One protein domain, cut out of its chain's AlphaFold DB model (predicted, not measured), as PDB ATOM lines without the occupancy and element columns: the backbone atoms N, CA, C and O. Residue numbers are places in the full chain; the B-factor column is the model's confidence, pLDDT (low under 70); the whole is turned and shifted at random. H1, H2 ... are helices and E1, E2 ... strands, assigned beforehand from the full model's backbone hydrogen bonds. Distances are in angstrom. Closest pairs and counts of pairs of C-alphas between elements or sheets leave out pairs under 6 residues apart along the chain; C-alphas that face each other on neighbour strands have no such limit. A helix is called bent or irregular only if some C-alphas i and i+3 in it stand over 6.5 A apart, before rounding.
ATOM      1  N   LYS A   2     335.357 613.214 442.948       40.16
ATOM      2  CA  LYS A   2     334.524 614.299 443.531       40.16
ATOM      3  C   LYS A   2     333.191 613.834 444.162       40.16
ATOM      4  O   LYS A   2     332.799 614.343 445.203       40.16
ATOM      5  N   ASN A   3     332.544 612.809 443.595       44.47
ATOM      6  CA  ASN A   3     331.274 612.269 444.111       44.47
ATOM      7  C   ASN A   3     331.374 611.563 445.478       44.47
ATOM      8  O   ASN A   3     330.402 611.573 446.228       44.47
ATOM      9  N   SER A   4     332.518 610.959 445.821       51.12
ATOM     10  CA  SER A   4     332.679 610.266 447.111       51.12
ATOM     11  C   SER A   4     332.950 611.239 448.256       51.12
ATOM     12  O   SER A   4     332.429 611.046 449.347       51.12
ATOM     13  N   ILE A   5     333.700 612.314 447.993       54.12
ATOM     14  CA  ILE A   5     333.983 613.363 448.984       54.12
ATOM     15  C   ILE A   5     332.694 614.112 449.338       54.12
ATOM     16  O   ILE A   5     332.393 614.275 450.512       54.12
ATOM     17  N   ASN A   6     331.874 614.465 448.343       50.22
ATOM     18  CA  ASN A   6     330.594 615.137 448.590       50.22
ATOM     19  C   ASN A   6     329.605 614.261 449.374       50.22
ATOM     20  O   ASN A   6     328.901 614.770 450.238       50.22
ATOM     21  N   LYS A   7     329.577 612.941 449.126       55.09
ATOM     22  CA  LYS A   7     328.777 612.001 449.930       55.09
ATOM     23  C   LYS A   7     329.277 611.894 451.368       55.09
ATOM     24  O   LYS A   7     328.456 611.834 452.274       55.09
ATOM     25  N   LEU A   8     330.593 611.888 451.572       56.44
ATOM     26  CA  LEU A   8     331.190 611.851 452.904       56.44
ATOM     27  C   LEU A   8     330.856 613.135 453.679       56.44
ATOM     28  O   LEU A   8     330.388 613.057 454.806       56.44
ATOM     29  N   ILE A   9     330.997 614.303 453.045       58.59
ATOM     30  CA  ILE A   9     330.651 615.607 453.633       58.59
ATOM     31  C   ILE A   9     329.156 615.685 453.971       58.59
ATOM     32  O   ILE A   9     328.813 616.067 455.084       58.59
ATOM     33  N   LEU A  10     328.257 615.272 453.065       56.31
ATOM     34  CA  LEU A  10     326.819 615.225 453.366       56.31
ATOM     35  C   LEU A  10     326.497 614.264 454.519       56.31
ATOM     36  O   LEU A  10     325.647 614.569 455.349       56.31
ATOM     37  N   PHE A  11     327.172 613.116 454.577       58.44
ATOM     38  CA  PHE A  11     327.024 612.153 455.665       58.44
ATOM     39  C   PHE A  11     327.489 612.735 457.007       58.44
ATOM     40  O   PHE A  11     326.826 612.528 458.021       58.44
ATOM     41  N   PHE A  12     328.572 613.514 457.010       58.75
ATOM     42  CA  PHE A  12     329.037 614.239 458.191       58.75
ATOM     43  C   PHE A  12     328.042 615.302 458.648       58.75
ATOM     44  O   PHE A  12     327.646 615.292 459.809       58.75
ATOM     45  N   ILE A  13     327.578 616.161 457.739       60.31
ATOM     46  CA  ILE A  13     326.582 617.192 458.060       60.31
ATOM     47  C   ILE A  13     325.317 616.543 458.636       60.31
ATOM     48  O   ILE A  13     324.802 616.998 459.648       60.31
ATOM     49  N   TYR A  14     324.850 615.431 458.058       59.25
ATOM     50  CA  TYR A  14     323.669 614.721 458.556       59.25
ATOM     51  C   TYR A  14     323.857 614.158 459.975       59.25
ATOM     52  O   TYR A  14     322.965 614.262 460.811       59.25
ATOM     53  N   LYS A  15     325.033 613.597 460.284       60.66
ATOM     54  CA  LYS A  15     325.332 613.049 461.618       60.66
ATOM     55  C   LYS A  15     325.446 614.113 462.705       60.66
ATOM     56  O   LYS A  15     325.068 613.868 463.851       60.66
ATOM     57  N   PHE A  16     325.963 615.288 462.356       58.69
ATOM     58  CA  PHE A  16     326.053 616.422 463.274       58.69
ATOM     59  C   PHE A  16     324.724 617.187 463.389       58.69
ATOM     60  O   PHE A  16     324.497 617.837 464.413       58.69
ATOM     61  N   SER A  17     323.823 617.070 462.408       57.50
ATOM     62  CA  SER A  17     322.521 617.747 462.379       57.50
ATOM     63  C   SER A  17     321.345 616.937 462.933       57.50
ATOM     64  O   SER A  17     320.221 617.434 462.878       57.50
ATOM     65  N   GLU A  18     321.552 615.736 463.501       61.34
ATOM     66  CA  GLU A  18     320.498 614.977 464.204       61.34
ATOM     67  C   GLU A  18     320.042 615.704 465.494       61.34
ATOM     68  O   GLU A  18     320.255 615.257 466.622       61.34
ATOM     69  N   CYS A  19     319.358 616.837 465.331       52.75
ATOM     70  CA  CYS A  19     318.843 617.727 466.370       52.75
ATOM     71  C   CYS A  19     317.650 617.139 467.150       52.75
ATOM     72  O   CYS A  19     317.004 617.859 467.900       52.75
ATOM     73  N   GLY A  20     317.337 615.848 466.990       55.91
ATOM     74  CA  GLY A  20     316.199 615.185 467.644       55.91
ATOM     75  C   GLY A  20     316.558 614.006 468.552       55.91
ATOM     76  O   GLY A  20     315.669 613.437 469.177       55.91
ATOM     77  N   LYS A  21     317.834 613.602 468.617       74.88
ATOM     78  CA  LYS A  21     318.302 612.457 469.424       74.88
ATOM     79  C   LYS A  21     319.572 612.810 470.191       74.88
ATOM     80  O   LYS A  21     320.587 612.120 470.089       74.88
ATOM     81  N   TYR A  22     319.516 613.907 470.932       83.19
ATOM     82  CA  TYR A  22     320.590 614.313 471.827       83.19
ATOM     83  C   TYR A  22     320.114 614.305 473.280       83.19
ATOM     84  O   TYR A  22     318.915 614.325 473.562       83.19
ATOM     85  N   ARG A  23     321.069 614.264 474.201       87.06
ATOM     86  CA  ARG A  23     320.869 614.502 475.627       87.06
ATOM     87  C   ARG A  23     321.666 615.740 476.005       87.06
ATOM     88  O   ARG A  23     322.823 615.851 475.614       87.06
ATOM     89  N   LEU A  24     321.034 616.643 476.744       89.06
ATOM     90  CA  LEU A  24     321.696 617.745 477.430       89.06
ATOM     91  C   LEU A  24     321.546 617.487 478.930       89.06
ATOM     92  O   LEU A  24     320.417 617.358 479.407       89.06
ATOM     93  N   TYR A  25     322.649 617.327 479.653       88.25
ATOM     94  CA  TYR A  25     322.630 616.997 481.080       88.25
ATOM     95  C   TYR A  25     323.881 617.516 481.789       88.25
ATOM     96  O   TYR A  25     324.887 617.805 481.143       88.25
ATOM     97  N   LYS A  26     323.819 617.634 483.121       87.31
ATOM     98  CA  LYS A  26     324.984 617.973 483.946       87.31
ATOM     99  C   LYS A  26     325.681 616.710 484.453       87.31
ATOM    100  O   LYS A  26     325.008 615.771 484.879       87.31
ATOM    101  N   ASP A  27     327.009 616.709 484.417       84.50
ATOM    102  CA  ASP A  27     327.881 615.711 485.049       84.50
ATOM    103  C   ASP A  27     328.920 616.443 485.911       84.50
ATOM    104  O   ASP A  27     329.884 617.042 485.411       84.50
ATOM    105  N   GLY A  28     328.657 616.475 487.219       84.19
ATOM    106  CA  GLY A  28     329.314 617.404 488.138       84.19
ATOM    107  C   GLY A  28     329.067 618.858 487.724       84.19
ATOM    108  O   GLY A  28     327.937 619.231 487.407       84.19
ATOM    109  N   ASP A  29     330.140 619.646 487.670       82.12
ATOM    110  CA  ASP A  29     330.126 621.058 487.256       82.12
ATOM    111  C   ASP A  29     330.182 621.239 485.727       82.12
ATOM    112  O   ASP A  29     330.472 622.317 485.229       82.12
ATOM    113  N   ASN A  30     329.985 620.178 484.939       84.50
ATOM    114  CA  ASN A  30     330.073 620.269 483.483       84.50
ATOM    115  C   ASN A  30     328.704 620.095 482.843       84.50
ATOM    116  O   ASN A  30     327.962 619.172 483.184       84.50
ATOM    117  N   LEU A  31     328.418 620.919 481.840       89.75
ATOM    118  CA  LEU A  31     327.294 620.717 480.936       89.75
ATOM    119  C   LEU A  31     327.725 619.833 479.764       89.75
ATOM    120  O   LEU A  31     328.693 620.150 479.068       89.75
ATOM    121  N   LEU A  32     326.997 618.744 479.515       92.94
ATOM    122  CA  LEU A  32     327.264 617.826 478.413       92.94
ATOM    123  C   LEU A  32     326.128 617.804 477.411       92.94
ATOM    124  O   LEU A  32     324.968 617.610 477.766       92.94
ATOM    125  N   PHE A  33     326.504 617.921 476.144       91.75
ATOM    126  CA  PHE A  33     325.665 617.599 475.006       91.75
ATOM    127  C   PHE A  33     326.173 616.302 474.386       91.75
ATOM    128  O   PHE A  33     327.325 616.211 473.963       91.75
ATOM    129  N   GLU A  34     325.313 615.301 474.283       91.19
ATOM    130  CA  GLU A  34     325.672 614.001 473.734       91.19
ATOM    131  C   GLU A  34     324.657 613.557 472.684       91.19
ATOM    132  O   GLU A  34     323.451 613.560 472.927       91.19
ATOM    133  N   ASN A  35     325.143 613.100 471.533       86.94
ATOM    134  CA  ASN A  35     324.348 612.325 470.587       86.94
ATOM    135  C   ASN A  35     325.074 611.016 470.218       86.94
ATOM    136  O   ASN A  35     326.068 610.619 470.838       86.94
ATOM    137  N   LYS A  36     324.568 610.309 469.203       84.75
ATOM    138  CA  LYS A  36     325.157 609.044 468.737       84.75
ATOM    139  C   LYS A  36     326.611 609.179 468.250       84.75
ATOM    140  O   LYS A  36     327.353 608.208 468.330       84.75
ATOM    141  N   HIS A  37     327.001 610.346 467.752       84.81
ATOM    142  CA  HIS A  37     328.245 610.573 467.012       84.81
ATOM    143  C   HIS A  37     329.228 611.505 467.727       84.81
ATOM    144  O   HIS A  37     330.401 611.537 467.368       84.81
ATOM    145  N   LEU A  38     328.756 612.255 468.721       88.50
ATOM    146  CA  LEU A  38     329.464 613.380 469.314       88.50
ATOM    147  C   LEU A  38     329.187 613.463 470.816       88.50
ATOM    148  O   LEU A  38     328.039 613.308 471.244       88.50
ATOM    149  N   VAL A  39     330.222 613.782 471.588       91.69
ATOM    150  CA  VAL A  39     330.099 614.342 472.939       91.69
ATOM    151  C   VAL A  39     330.730 615.727 472.932       91.69
ATOM    152  O   VAL A  39     331.840 615.901 472.438       91.69
ATOM    153  N   ILE A  40     330.023 616.709 473.476       92.94
ATOM    154  CA  ILE A  40     330.549 618.039 473.769       92.94
ATOM    155  C   ILE A  40     330.442 618.245 475.272       92.94
ATOM    156  O   ILE A  40     329.360 618.112 475.843       92.94
ATOM    157  N   LYS A  41     331.552 618.618 475.895       93.69
ATOM    158  CA  LYS A  41     331.630 618.978 477.305       93.69
ATOM    159  C   LYS A  41     331.983 620.456 477.423       93.69
ATOM    160  O   LYS A  41     333.034 620.868 476.940       93.69
ATOM    161  N   GLY A  42     331.113 621.248 478.044       90.56
ATOM    162  CA  GLY A  42     331.437 622.613 478.462       90.56
ATOM    163  C   GLY A  42     332.291 622.577 479.724       90.56
ATOM    164  O   GLY A  42     331.942 621.878 480.674       90.56
ATOM    165  N   ILE A  43     333.412 623.297 479.722       80.75
ATOM    166  CA  ILE A  43     334.314 623.399 480.871       80.75
ATOM    167  C   ILE A  43     333.947 624.680 481.620       80.75
ATOM    168  O   ILE A  43     334.192 625.783 481.129       80.75
ATOM    169  N   GLU A  44     333.346 624.553 482.803       66.25
ATOM    170  CA  GLU A  44     333.019 625.717 483.627       66.25
ATOM    171  C   GLU A  44     334.306 626.378 484.149       66.25
ATOM    172  O   GLU A  44     334.987 625.888 485.049       66.25
ATOM    173  N   ARG A  45     334.658 627.520 483.555       63.28
ATOM    174  CA  ARG A  45     335.669 628.453 484.066       63.28
ATOM    175  C   ARG A  45     335.031 629.818 484.284       63.28
ATOM    176  O   ARG A  45     334.000 630.139 483.692       63.28
ATOM    177  N   LYS A  46     335.651 630.635 485.144       57.69
ATOM    178  CA  LYS A  46     335.261 632.039 485.327       57.69
ATOM    179  C   LYS A  46     335.226 632.729 483.962       57.69
ATOM    180  O   LYS A  46     336.215 632.716 483.238       57.69
ATOM    181  N   GLN A  47     334.061 633.285 483.645       63.94
ATOM    182  CA  GLN A  47     333.720 633.911 482.371       63.94
ATOM    183  C   GLN A  47     334.413 635.272 482.227       63.94
ATOM    184  O   GLN A  47     333.770 636.318 482.299       63.94
ATOM    185  N   GLU A  48     335.729 635.274 482.050       61.34
ATOM    186  CA  GLU A  48     336.416 636.459 481.547       61.34
ATOM    187  C   GLU A  48     336.191 636.512 480.024       61.34
ATOM    188  O   GLU A  48     336.398 635.536 479.302       61.34
ATOM    189  N   ASP A  49     335.644 637.634 479.552       72.88
ATOM    190  CA  ASP A  49     335.484 637.983 478.134       72.88
ATOM    191  C   ASP A  49     334.503 637.143 477.285       72.88
ATOM    192  O   ASP A  49     334.610 637.130 476.061       72.88
ATOM    193  N   LYS A  50     333.512 636.464 477.892       85.75
ATOM    194  CA  LYS A  50     332.511 635.630 477.167       85.75
ATOM    195  C   LYS A  50     333.149 634.581 476.236       85.75
ATOM    196  O   LYS A  50     332.555 634.168 475.232       85.75
ATOM    197  N   LEU A  51     334.351 634.143 476.598       90.62
ATOM    198  CA  LEU A  51     335.059 633.037 475.978       90.62
ATOM    199  C   LEU A  51     334.762 631.760 476.761       90.62
ATOM    200  O   LEU A  51     334.883 631.725 477.984       90.62
ATOM    201  N   TYR A  52     334.372 630.714 476.043       91.25
ATOM    202  CA  TYR A  52     333.967 629.438 476.617       91.25
ATOM    203  C   TYR A  52     334.870 628.329 476.096       91.25
ATOM    204  O   TYR A  52     335.091 628.215 474.888       91.25
ATOM    205  N   ASP A  53     335.375 627.510 477.013       92.00
ATOM    206  CA  ASP A  53     336.184 626.345 476.685       92.00
ATOM    207  C   ASP A  53     335.274 625.110 476.582       92.00
ATOM    208  O   ASP A  53     334.484 624.805 477.478       92.00
ATOM    209  N   PHE A  54     335.404 624.385 475.476       93.00
ATOM    210  CA  PHE A  54     334.707 623.137 475.204       93.00
ATOM    211  C   PHE A  54     335.705 622.028 474.902       93.00
ATOM    212  O   PHE A  54     336.754 622.262 474.312       93.00
ATOM    213  N   SER A  55     335.322 620.806 475.240       92.62
ATOM    214  CA  SER A  55     335.979 619.580 474.798       92.62
ATOM    215  C   SER A  55     335.016 618.807 473.901       92.62
ATOM    216  O   SER A  55     333.831 618.675 474.216       92.62
ATOM    217  N   VAL A  56     335.511 618.334 472.759       91.56
ATOM    218  CA  VAL A  56     334.736 617.631 471.736       91.56
ATOM    219  C   VAL A  56     335.350 616.264 471.466       91.56
ATOM    220  O   VAL A  56     336.527 616.149 471.129       91.56
ATOM    221  N   ASP A  57     334.513 615.235 471.566       89.94
ATOM    222  CA  ASP A  57     334.841 613.850 471.240       89.94
ATOM    223  C   ASP A  57     333.950 613.343 470.096       89.94
ATOM    224  O   ASP A  57     332.717 613.412 470.167       89.94
ATOM    225  N   ILE A  58     334.574 612.838 469.029       87.38
ATOM    226  CA  ILE A  58     333.902 612.350 467.822       87.38
ATOM    227  C   ILE A  58     333.933 610.815 467.815       87.38
ATOM    228  O   ILE A  58     334.842 610.197 467.269       87.38
ATOM    229  N   LYS A  59     332.875 610.193 468.340       85.38
ATOM    230  CA  LYS A  59     332.775 608.741 468.604       85.38
ATOM    231  C   LYS A  59     333.003 607.833 467.395       85.38
ATOM    232  O   LYS A  59     333.392 606.679 467.543       85.38
ATOM    233  N   ASP A  60     332.685 608.315 466.197       79.31
ATOM    234  CA  ASP A  60     332.774 607.516 464.969       79.31
ATOM    235  C   ASP A  60     334.213 607.353 464.452       79.31
ATOM    236  O   ASP A  60     334.450 606.545 463.550       79.31
ATOM    237  N   PHE A  61     335.158 608.137 464.975       75.88
ATOM    238  CA  PHE A  61     336.541 608.162 464.520       75.88
ATOM    239  C   PHE A  61     337.470 607.964 465.711       75.88
ATOM    240  O   PHE A  61     337.227 608.466 466.799       75.88
ATOM    241  N   TYR A  62     338.577 607.254 465.501       76.56
ATOM    242  CA  TYR A  62     339.651 607.162 466.492       76.56
ATOM    243  C   TYR A  62     340.469 608.462 466.493       76.56
ATOM    244  O   TYR A  62     341.640 608.463 466.110       76.56
ATOM    245  N   THR A  63     339.824 609.578 466.834       78.44
ATOM    246  CA  THR A  63     340.446 610.898 466.962       78.44
ATOM    247  C   THR A  63     340.776 611.198 468.418       78.44
ATOM    248  O   THR A  63     340.032 610.778 469.303       78.44
ATOM    249  N   PRO A  64     341.866 611.932 468.678       83.25
ATOM    250  CA  PRO A  64     342.112 612.484 470.003       83.25
ATOM    251  C   PRO A  64     341.016 613.487 470.393       83.25
ATOM    252  O   PRO A  64     340.268 613.976 469.540       83.25
ATOM    253  N   ASN A  65     340.921 613.777 471.691       87.25
ATOM    254  CA  ASN A  65     339.994 614.779 472.201       87.25
ATOM    255  C   ASN A  65     340.386 616.173 471.692       87.25
ATOM    256  O   ASN A  65     341.570 616.505 471.609       87.25
ATOM    257  N   ILE A  66     339.383 616.975 471.341       90.50
ATOM    258  CA  ILE A  66     339.585 618.271 470.710       90.50
ATOM    259  C   ILE A  66     339.100 619.368 471.651       90.50
ATOM    260  O   ILE A  66     337.906 619.496 471.918       90.50
ATOM    261  N   ASN A  67     340.024 620.208 472.094       92.25
ATOM    262  CA  ASN A  67     339.745 621.388 472.892       92.25
ATOM    263  C   ASN A  67     339.433 622.578 471.985       92.25
ATOM    264  O   ASN A  67     340.163 622.882 471.043       92.25
ATOM    265  N   ILE A  68     338.338 623.274 472.267       93.50
ATOM    266  CA  ILE A  68     337.836 624.377 471.456       93.50
ATOM    267  C   ILE A  68     337.547 625.574 472.349       93.50
ATOM    268  O   ILE A  68     336.804 625.467 473.318       93.50
ATOM    269  N   LYS A  69     338.079 626.737 471.968       93.62
ATOM    270  CA  LYS A  69     337.694 628.020 472.557       93.62
ATOM    271  C   LYS A  69     336.666 628.699 471.667       93.62
ATOM    272  O   LYS A  69     336.914 628.910 470.477       93.62
ATOM    273  N   PHE A  70     335.528 629.053 472.244       94.19
ATOM    274  CA  PHE A  70     334.396 629.651 471.554       94.19
ATOM    275  C   PHE A  70     334.119 631.062 472.070       94.19
ATOM    276  O   PHE A  70     334.003 631.286 473.271       94.19
ATOM    277  N   ASP A  71     333.990 632.005 471.145       93.56
ATOM    278  CA  ASP A  71     333.573 633.380 471.401       93.56
ATOM    279  C   ASP A  71     332.063 633.480 471.212       93.56
ATOM    280  O   ASP A  71     331.556 633.379 470.088       93.56
ATOM    281  N   TYR A  72     331.349 633.650 472.325       91.94
ATOM    282  CA  TYR A  72     329.891 633.694 472.328       91.94
ATOM    283  C   TYR A  72     329.336 634.959 471.663       91.94
ATOM    284  O   TYR A  72     328.302 634.886 470.996       91.94
ATOM    285  N   GLU A  73     330.013 636.108 471.787       91.69
ATOM    286  CA  GLU A  73     329.538 637.361 471.184       91.69
ATOM    287  C   GLU A  73     329.634 637.313 469.664       91.69
ATOM    288  O   GLU A  73     328.666 637.611 468.964       91.69
ATOM    289  N   ASN A  74     330.791 636.889 469.155       93.19
ATOM    290  CA  ASN A  74     331.054 636.822 467.721       93.19
ATOM    291  C   ASN A  74     330.623 635.487 467.089       93.19
ATOM    292  O   ASN A  74     330.776 635.313 465.880       93.19
ATOM    293  N   GLN A  75     330.110 634.546 467.890       91.19
ATOM    294  CA  GLN A  75     329.653 633.210 467.485       91.19
ATOM    295  C   GLN A  75     330.674 632.446 466.630       91.19
ATOM    296  O   GLN A  75     330.338 631.822 465.617       91.19
ATOM    297  N   LYS A  76     331.945 632.483 467.039       94.12
ATOM    298  CA  LYS A  76     333.059 631.896 466.284       94.12
ATOM    299  C   LYS A  76     333.977 631.060 467.165       94.12
ATOM    300  O   LYS A  76     334.192 631.358 468.336       94.12
ATOM    301  N   ILE A  77     334.571 630.037 466.562       93.75
ATOM    302  CA  ILE A  77     335.683 629.300 467.163       93.75
ATOM    303  C   ILE A  77     336.942 630.168 467.062       93.75
ATOM    304  O   ILE A  77     337.292 630.635 465.979       93.75
ATOM    305  N   VAL A  78     337.596 630.396 468.200       93.12
ATOM    306  CA  VAL A  78     338.809 631.219 468.328       93.12
ATOM    307  C   VAL A  78     340.063 630.362 468.231       93.12
ATOM    308  O   VAL A  78     341.034 630.758 467.592       93.12
ATOM    309  N   SER A  79     340.042 629.179 468.844       91.50
ATOM    310  CA  SER A  79     341.154 628.234 468.789       91.50
ATOM    311  C   SER A  79     340.659 626.798 468.857       91.50
ATOM    312  O   SER A  79     339.657 626.509 469.512       91.50
ATOM    313  N   VAL A  80     341.406 625.912 468.204       91.81
ATOM    314  CA  VAL A  80     341.244 624.460 468.254       91.81
ATOM    315  C   VAL A  80     342.595 623.892 468.670       91.81
ATOM    316  O   VAL A  80     343.608 624.240 468.068       91.81
ATOM    317  N   GLY A  81     342.607 623.066 469.705       88.25
ATOM    318  CA  GLY A  81     343.780 622.355 470.188       88.25
ATOM    319  C   GLY A  81     343.455 620.880 470.354       88.25
ATOM    320  O   GLY A  81     342.304 620.508 470.567       88.25
ATOM    321  N   ILE A  82     344.470 620.043 470.242       83.88
ATOM    322  CA  ILE A  82     344.374 618.618 470.527       83.88
ATOM    323  C   ILE A  82     345.324 618.371 471.689       83.88
ATOM    324  O   ILE A  82     346.484 618.773 471.609       83.88
ATOM    325  N   ASP A  83     344.825 617.765 472.767       69.25
ATOM    326  CA  ASP A  83     345.687 617.334 473.867       69.25
ATOM    327  C   ASP A  83     346.482 616.116 473.391       69.25
ATOM    328  O   ASP A  83     345.978 614.993 473.374       69.25
ATOM    329  N   GLU A  84     347.717 616.351 472.960       62.94
ATOM    330  CA  GLU A  84     348.687 615.300 472.690       62.94
ATOM    331  C   GLU A  84     349.908 615.475 473.588       62.94
ATOM    332  O   GLU A  84     350.523 616.541 473.610       62.94
ATOM    333  N   ASP A  85     350.303 614.399 474.268       56.59
ATOM    334  CA  ASP A  85     351.716 614.194 474.572       56.59
ATOM    335  C   ASP A  85     352.443 614.126 473.218       56.59
ATOM    336  O   ASP A  85     352.044 613.344 472.357       56.59
ATOM    337  N   GLU A  86     353.449 614.983 473.025       51.59
ATOM    338  CA  GLU A  86     354.010 615.504 471.760       51.59
ATOM    339  C   GLU A  86     354.408 614.512 470.632       51.59
ATOM    340  O   GLU A  86     355.072 614.936 469.687       51.59
ATOM    341  N   ASN A  87     354.090 613.209 470.669       51.53
ATOM    342  CA  ASN A  87     354.844 612.251 469.860       51.53
ATOM    343  C   ASN A  87     354.185 610.968 469.318       51.53
ATOM    344  O   ASN A  87     354.956 610.073 468.996       51.53
ATOM    345  N   ASP A  88     352.860 610.812 469.148       56.12
ATOM    346  CA  ASP A  88     352.386 609.476 468.698       56.12
ATOM    347  C   ASP A  88     351.374 609.324 467.549       56.12
ATOM    348  O   ASP A  88     351.219 608.187 467.108       56.12
ATOM    349  N   ASN A  89     350.710 610.342 466.967       63.69
ATOM    350  CA  ASN A  89     349.848 610.094 465.780       63.69
ATOM    351  C   ASN A  89     349.488 611.330 464.908       63.69
ATOM    352  O   ASN A  89     348.311 611.650 464.718       63.69
ATOM    353  N   GLU A  90     350.469 611.935 464.228       68.06
ATOM    354  CA  GLU A  90     350.266 613.038 463.257       68.06
ATOM    355  C   GLU A  90     349.080 612.839 462.270       68.06
ATOM    356  O   GLU A  90     348.300 613.779 462.057       68.06
ATOM    357  N   PRO A  91     348.826 611.635 461.704       74.00
ATOM    358  CA  PRO A  91     347.691 611.437 460.801       74.00
ATOM    359  C   PRO A  91     346.319 611.585 461.475       74.00
ATOM    360  O   PRO A  91     345.366 612.023 460.827       74.00
ATOM    361  N   LYS A  92     346.191 611.221 462.759       72.75
ATOM    362  CA  LYS A  92     344.918 611.311 463.494       72.75
ATOM    363  C   LYS A  92     344.571 612.761 463.809       72.75
ATOM    364  O   LYS A  92     343.408 613.136 463.673       72.75
ATOM    365  N   ASN A  93     345.574 613.587 464.097       77.38
ATOM    366  CA  ASN A  93     345.395 615.031 464.257       77.38
ATOM    367  C   ASN A  93     344.896 615.683 462.989       77.38
ATOM    368  O   ASN A  93     343.944 616.459 463.015       77.38
ATOM    369  N   HIS A  94     345.505 615.329 461.857       80.94
ATOM    370  CA  HIS A  94     345.081 615.868 460.571       80.94
ATOM    371  C   HIS A  94     343.623 615.528 460.261       80.94
ATOM    372  O   HIS A  94     342.882 616.352 459.722       80.94
ATOM    373  N   VAL A  95     343.188 614.316 460.617       82.38
ATOM    374  CA  VAL A  95     341.779 613.922 460.507       82.38
ATOM    375  C   VAL A  95     340.913 614.744 461.460       82.38
ATOM    376  O   VAL A  95     339.917 615.301 461.006       82.38
ATOM    377  N   ALA A  96     341.297 614.880 462.730       83.75
ATOM    378  CA  ALA A  96     340.559 615.658 463.724       83.75
ATOM    379  C   ALA A  96     340.348 617.117 463.278       83.75
ATOM    380  O   ALA A  96     339.205 617.569 463.200       83.75
ATOM    381  N   TYR A  97     341.408 617.822 462.866       85.12
ATOM    382  CA  TYR A  97     341.304 619.198 462.367       85.12
ATOM    383  C   TYR A  97     340.381 619.308 461.149       85.12
ATOM    384  O   TYR A  97     339.519 620.185 461.101       85.12
ATOM    385  N   LYS A  98     340.485 618.376 460.190       87.12
ATOM    386  CA  LYS A  98     339.587 618.354 459.024       87.12
ATOM    387  C   LYS A  98     338.128 618.136 459.403       87.12
ATOM    388  O   LYS A  98     337.250 618.716 458.770       87.12
ATOM    389  N   LEU A  99     337.856 617.286 460.388       85.50
ATOM    390  CA  LEU A  99     336.494 617.051 460.858       85.50
ATOM    391  C   LEU A  99     335.910 618.315 461.483       85.50
ATOM    392  O   LEU A  99     334.795 618.690 461.126       85.50
ATOM    393  N   ILE A 100     336.684 619.008 462.323       87.94
ATOM    394  CA  ILE A 100     336.273 620.289 462.905       87.94
ATOM    395  C   ILE A 100     336.004 621.328 461.823       87.94
ATOM    396  O   ILE A 100     334.954 621.963 461.849       87.94
ATOM    397  N   ASP A 101     336.884 621.467 460.833       87.94
ATOM    398  CA  ASP A 101     336.675 622.414 459.734       87.94
ATOM    399  C   ASP A 101     335.368 622.158 458.973       87.94
ATOM    400  O   ASP A 101     334.682 623.106 458.575       87.94
ATOM    401  N   LEU A 102     335.005 620.884 458.796       86.38
ATOM    402  CA  LEU A 102     333.772 620.477 458.125       86.38
ATOM    403  C   LEU A 102     332.519 620.724 458.974       86.38
ATOM    404  O   LEU A 102     331.473 621.033 458.404       86.38
ATOM    405  N   CYS A 103     332.593 620.597 460.303       84.69
ATOM    406  CA  CYS A 103     331.433 620.724 461.195       84.69
ATOM    407  C   CYS A 103     331.410 622.004 462.051       84.69
ATOM    408  O   CYS A 103     330.493 622.181 462.853       84.69
ATOM    409  N   LYS A 104     332.356 622.934 461.860       88.62
ATOM    410  CA  LYS A 104     332.525 624.146 462.685       88.62
ATOM    411  C   LYS A 104     331.252 624.962 462.889       88.62
ATOM    412  O   LYS A 104     330.999 625.442 463.986       88.62
ATOM    413  N   HIS A 105     330.436 625.105 461.847       88.44
ATOM    414  CA  HIS A 105     329.191 625.866 461.917       88.44
ATOM    415  C   HIS A 105     328.175 625.188 462.849       88.44
ATOM    416  O   HIS A 105     327.594 625.830 463.721       88.44
ATOM    417  N   ASP A 106     328.021 623.872 462.712       87.44
ATOM    418  CA  ASP A 106     327.130 623.073 463.553       87.44
ATOM    419  C   ASP A 106     327.615 623.005 465.003       87.44
ATOM    420  O   ASP A 106     326.790 622.909 465.914       87.44
ATOM    421  N   LEU A 107     328.933 623.049 465.218       90.75
ATOM    422  CA  LEU A 107     329.536 623.165 466.542       90.75
ATOM    423  C   LEU A 107     329.231 624.525 467.176       90.75
ATOM    424  O   LEU A 107     328.739 624.544 468.298       90.75
ATOM    425  N   CYS A 108     329.404 625.644 466.459       92.06
ATOM    426  CA  CYS A 108     329.040 626.975 466.966       92.06
ATOM    427  C   CYS A 108     327.574 627.044 467.428       92.06
ATOM    428  O   CYS A 108     327.287 627.580 468.498       92.06
ATOM    429  N   ILE A 109     326.647 626.468 466.651       90.62
ATOM    430  CA  ILE A 109     325.223 626.405 467.021       90.62
ATOM    431  C   ILE A 109     325.033 625.621 468.324       90.62
ATOM    432  O   ILE A 109     324.297 626.067 469.203       90.62
ATOM    433  N   LYS A 110     325.695 624.466 468.464       90.12
ATOM    434  CA  LYS A 110     325.589 623.625 469.666       90.12
ATOM    435  C   LYS A 110     326.216 624.287 470.887       90.12
ATOM    436  O   LYS A 110     325.601 624.253 471.943       90.12
ATOM    437  N   PHE A 111     327.376 624.926 470.748       92.38
ATOM    438  CA  PHE A 111     328.017 625.662 471.840       92.38
ATOM    439  C   PHE A 111     327.125 626.784 472.351       92.38
ATOM    440  O   PHE A 111     326.885 626.874 473.551       92.38
ATOM    441  N   LYS A 112     326.563 627.586 471.440       91.50
ATOM    442  CA  LYS A 112     325.593 628.618 471.801       91.50
ATOM    443  C   LYS A 112     324.385 628.023 472.523       91.50
ATOM    444  O   LYS A 112     324.032 628.495 473.594       91.50
ATOM    445  N   PHE A 113     323.795 626.968 471.962       90.00
ATOM    446  CA  PHE A 113     322.659 626.286 472.575       90.00
ATOM    447  C   PHE A 113     322.980 625.794 473.990       90.00
ATOM    448  O   PHE A 113     322.190 626.021 474.896       90.00
ATOM    449  N   MET A 114     324.141 625.168 474.193       90.31
ATOM    450  CA  MET A 114     324.587 624.721 475.512       90.31
ATOM    451  C   MET A 114     324.725 625.892 476.491       90.31
ATOM    452  O   MET A 114     324.191 625.815 477.589       90.31
ATOM    453  N   ILE A 115     325.383 626.987 476.094       89.12
ATOM    454  CA  ILE A 115     325.557 628.180 476.945       89.12
ATOM    455  C   ILE A 115     324.205 628.788 477.326       89.12
ATOM    456  O   ILE A 115     323.986 629.107 478.490       89.12
ATOM    457  N   ASP A 116     323.285 628.900 476.365       87.44
ATOM    458  CA  ASP A 116     321.950 629.471 476.577       87.44
ATOM    459  C   ASP A 116     321.064 628.605 477.506       87.44
ATOM    460  O   ASP A 116     320.022 629.076 477.960       87.44
ATOM    461  N   HIS A 117     321.453 627.350 477.784       83.94
ATOM    462  CA  HIS A 117     320.682 626.375 478.573       83.94
ATOM    463  C   HIS A 117     321.469 625.770 479.759       83.94
ATOM    464  O   HIS A 117     321.068 624.717 480.266       83.94
TER     465      HIS A 117
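What this domain is: This is residues 2 to 117 of the 118 residues of an uncharacterized protein of Terrisporobacter glycolicus (UniProt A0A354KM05). A strongly twisted sheet of six strands curls round H2b, the second arm of a bent helix, while the first arm, H2a, packs on the same face near E5 and E6. H1 sticks out from this body with residues 2 to 8. The printed part has 116 residues, with H1, E1 to E6 and H2 along the chain, of mixed class. The sheet E1 E2 E3 E4 E5 E6 is a meander, each strand the antiparallel neighbour of the one before, and with H2a and H2b makes two layers, helices on one face of a sheet. The whole is compact, with a radius of gyration of the C-alphas of 14.3 A and spans of 43 by 38 by 27 A.

How they stand to each other: E1, residues 23 to 27, and E6, residues 76 to 82, are edge strands; E2, residues 30 to 34, E3, residues 38 to 43, E4, residues 51 to 58, and E5, residues 66 to 71, are inner. E3 and E4 form a hairpin, with N 41 and O 55 within hydrogen-bond range at 2.8 A. H2, residues 90 to 116, was assigned as one helix by its hydrogen bonds but is bent, C-alphas 102 and 105 being 8.0 A apart; H2a, residues 90 to 102, and H2b, residues 105 to 116, are about perpendicular, at 75 degrees. The closest C-alphas of E6 and H2b, Lys 76 and Cys 108, are 6.4 A apart. H2a has a height over the sheet of 9.1 A. H1, residues 2 to 16, only just touches H2a, with 3 pairs of C-alphas within 8 A, the closest Ile 9 and Leu 102 at 7.3 A. In H1, H2a and H2b every O i to N i+4 pair is within hydrogen-bond range.

Where its parts are: H1 begins at C-alpha 2 (334.524, 614.299, 443.531) and measures 21.6 A, E4 22.3 A, and H2b 16.7 A, ending at C-alpha 116 (321.950, 629.471, 476.577).

The domain as a whole: The two farthest C-alphas, Asn 3 and Lys 46, are 45.9 A apart. The printed part has no cut and no long link. Its mean pLDDT is 79.2, with residues 2 to 20, 44 to 48 and 83 to 90 under 70.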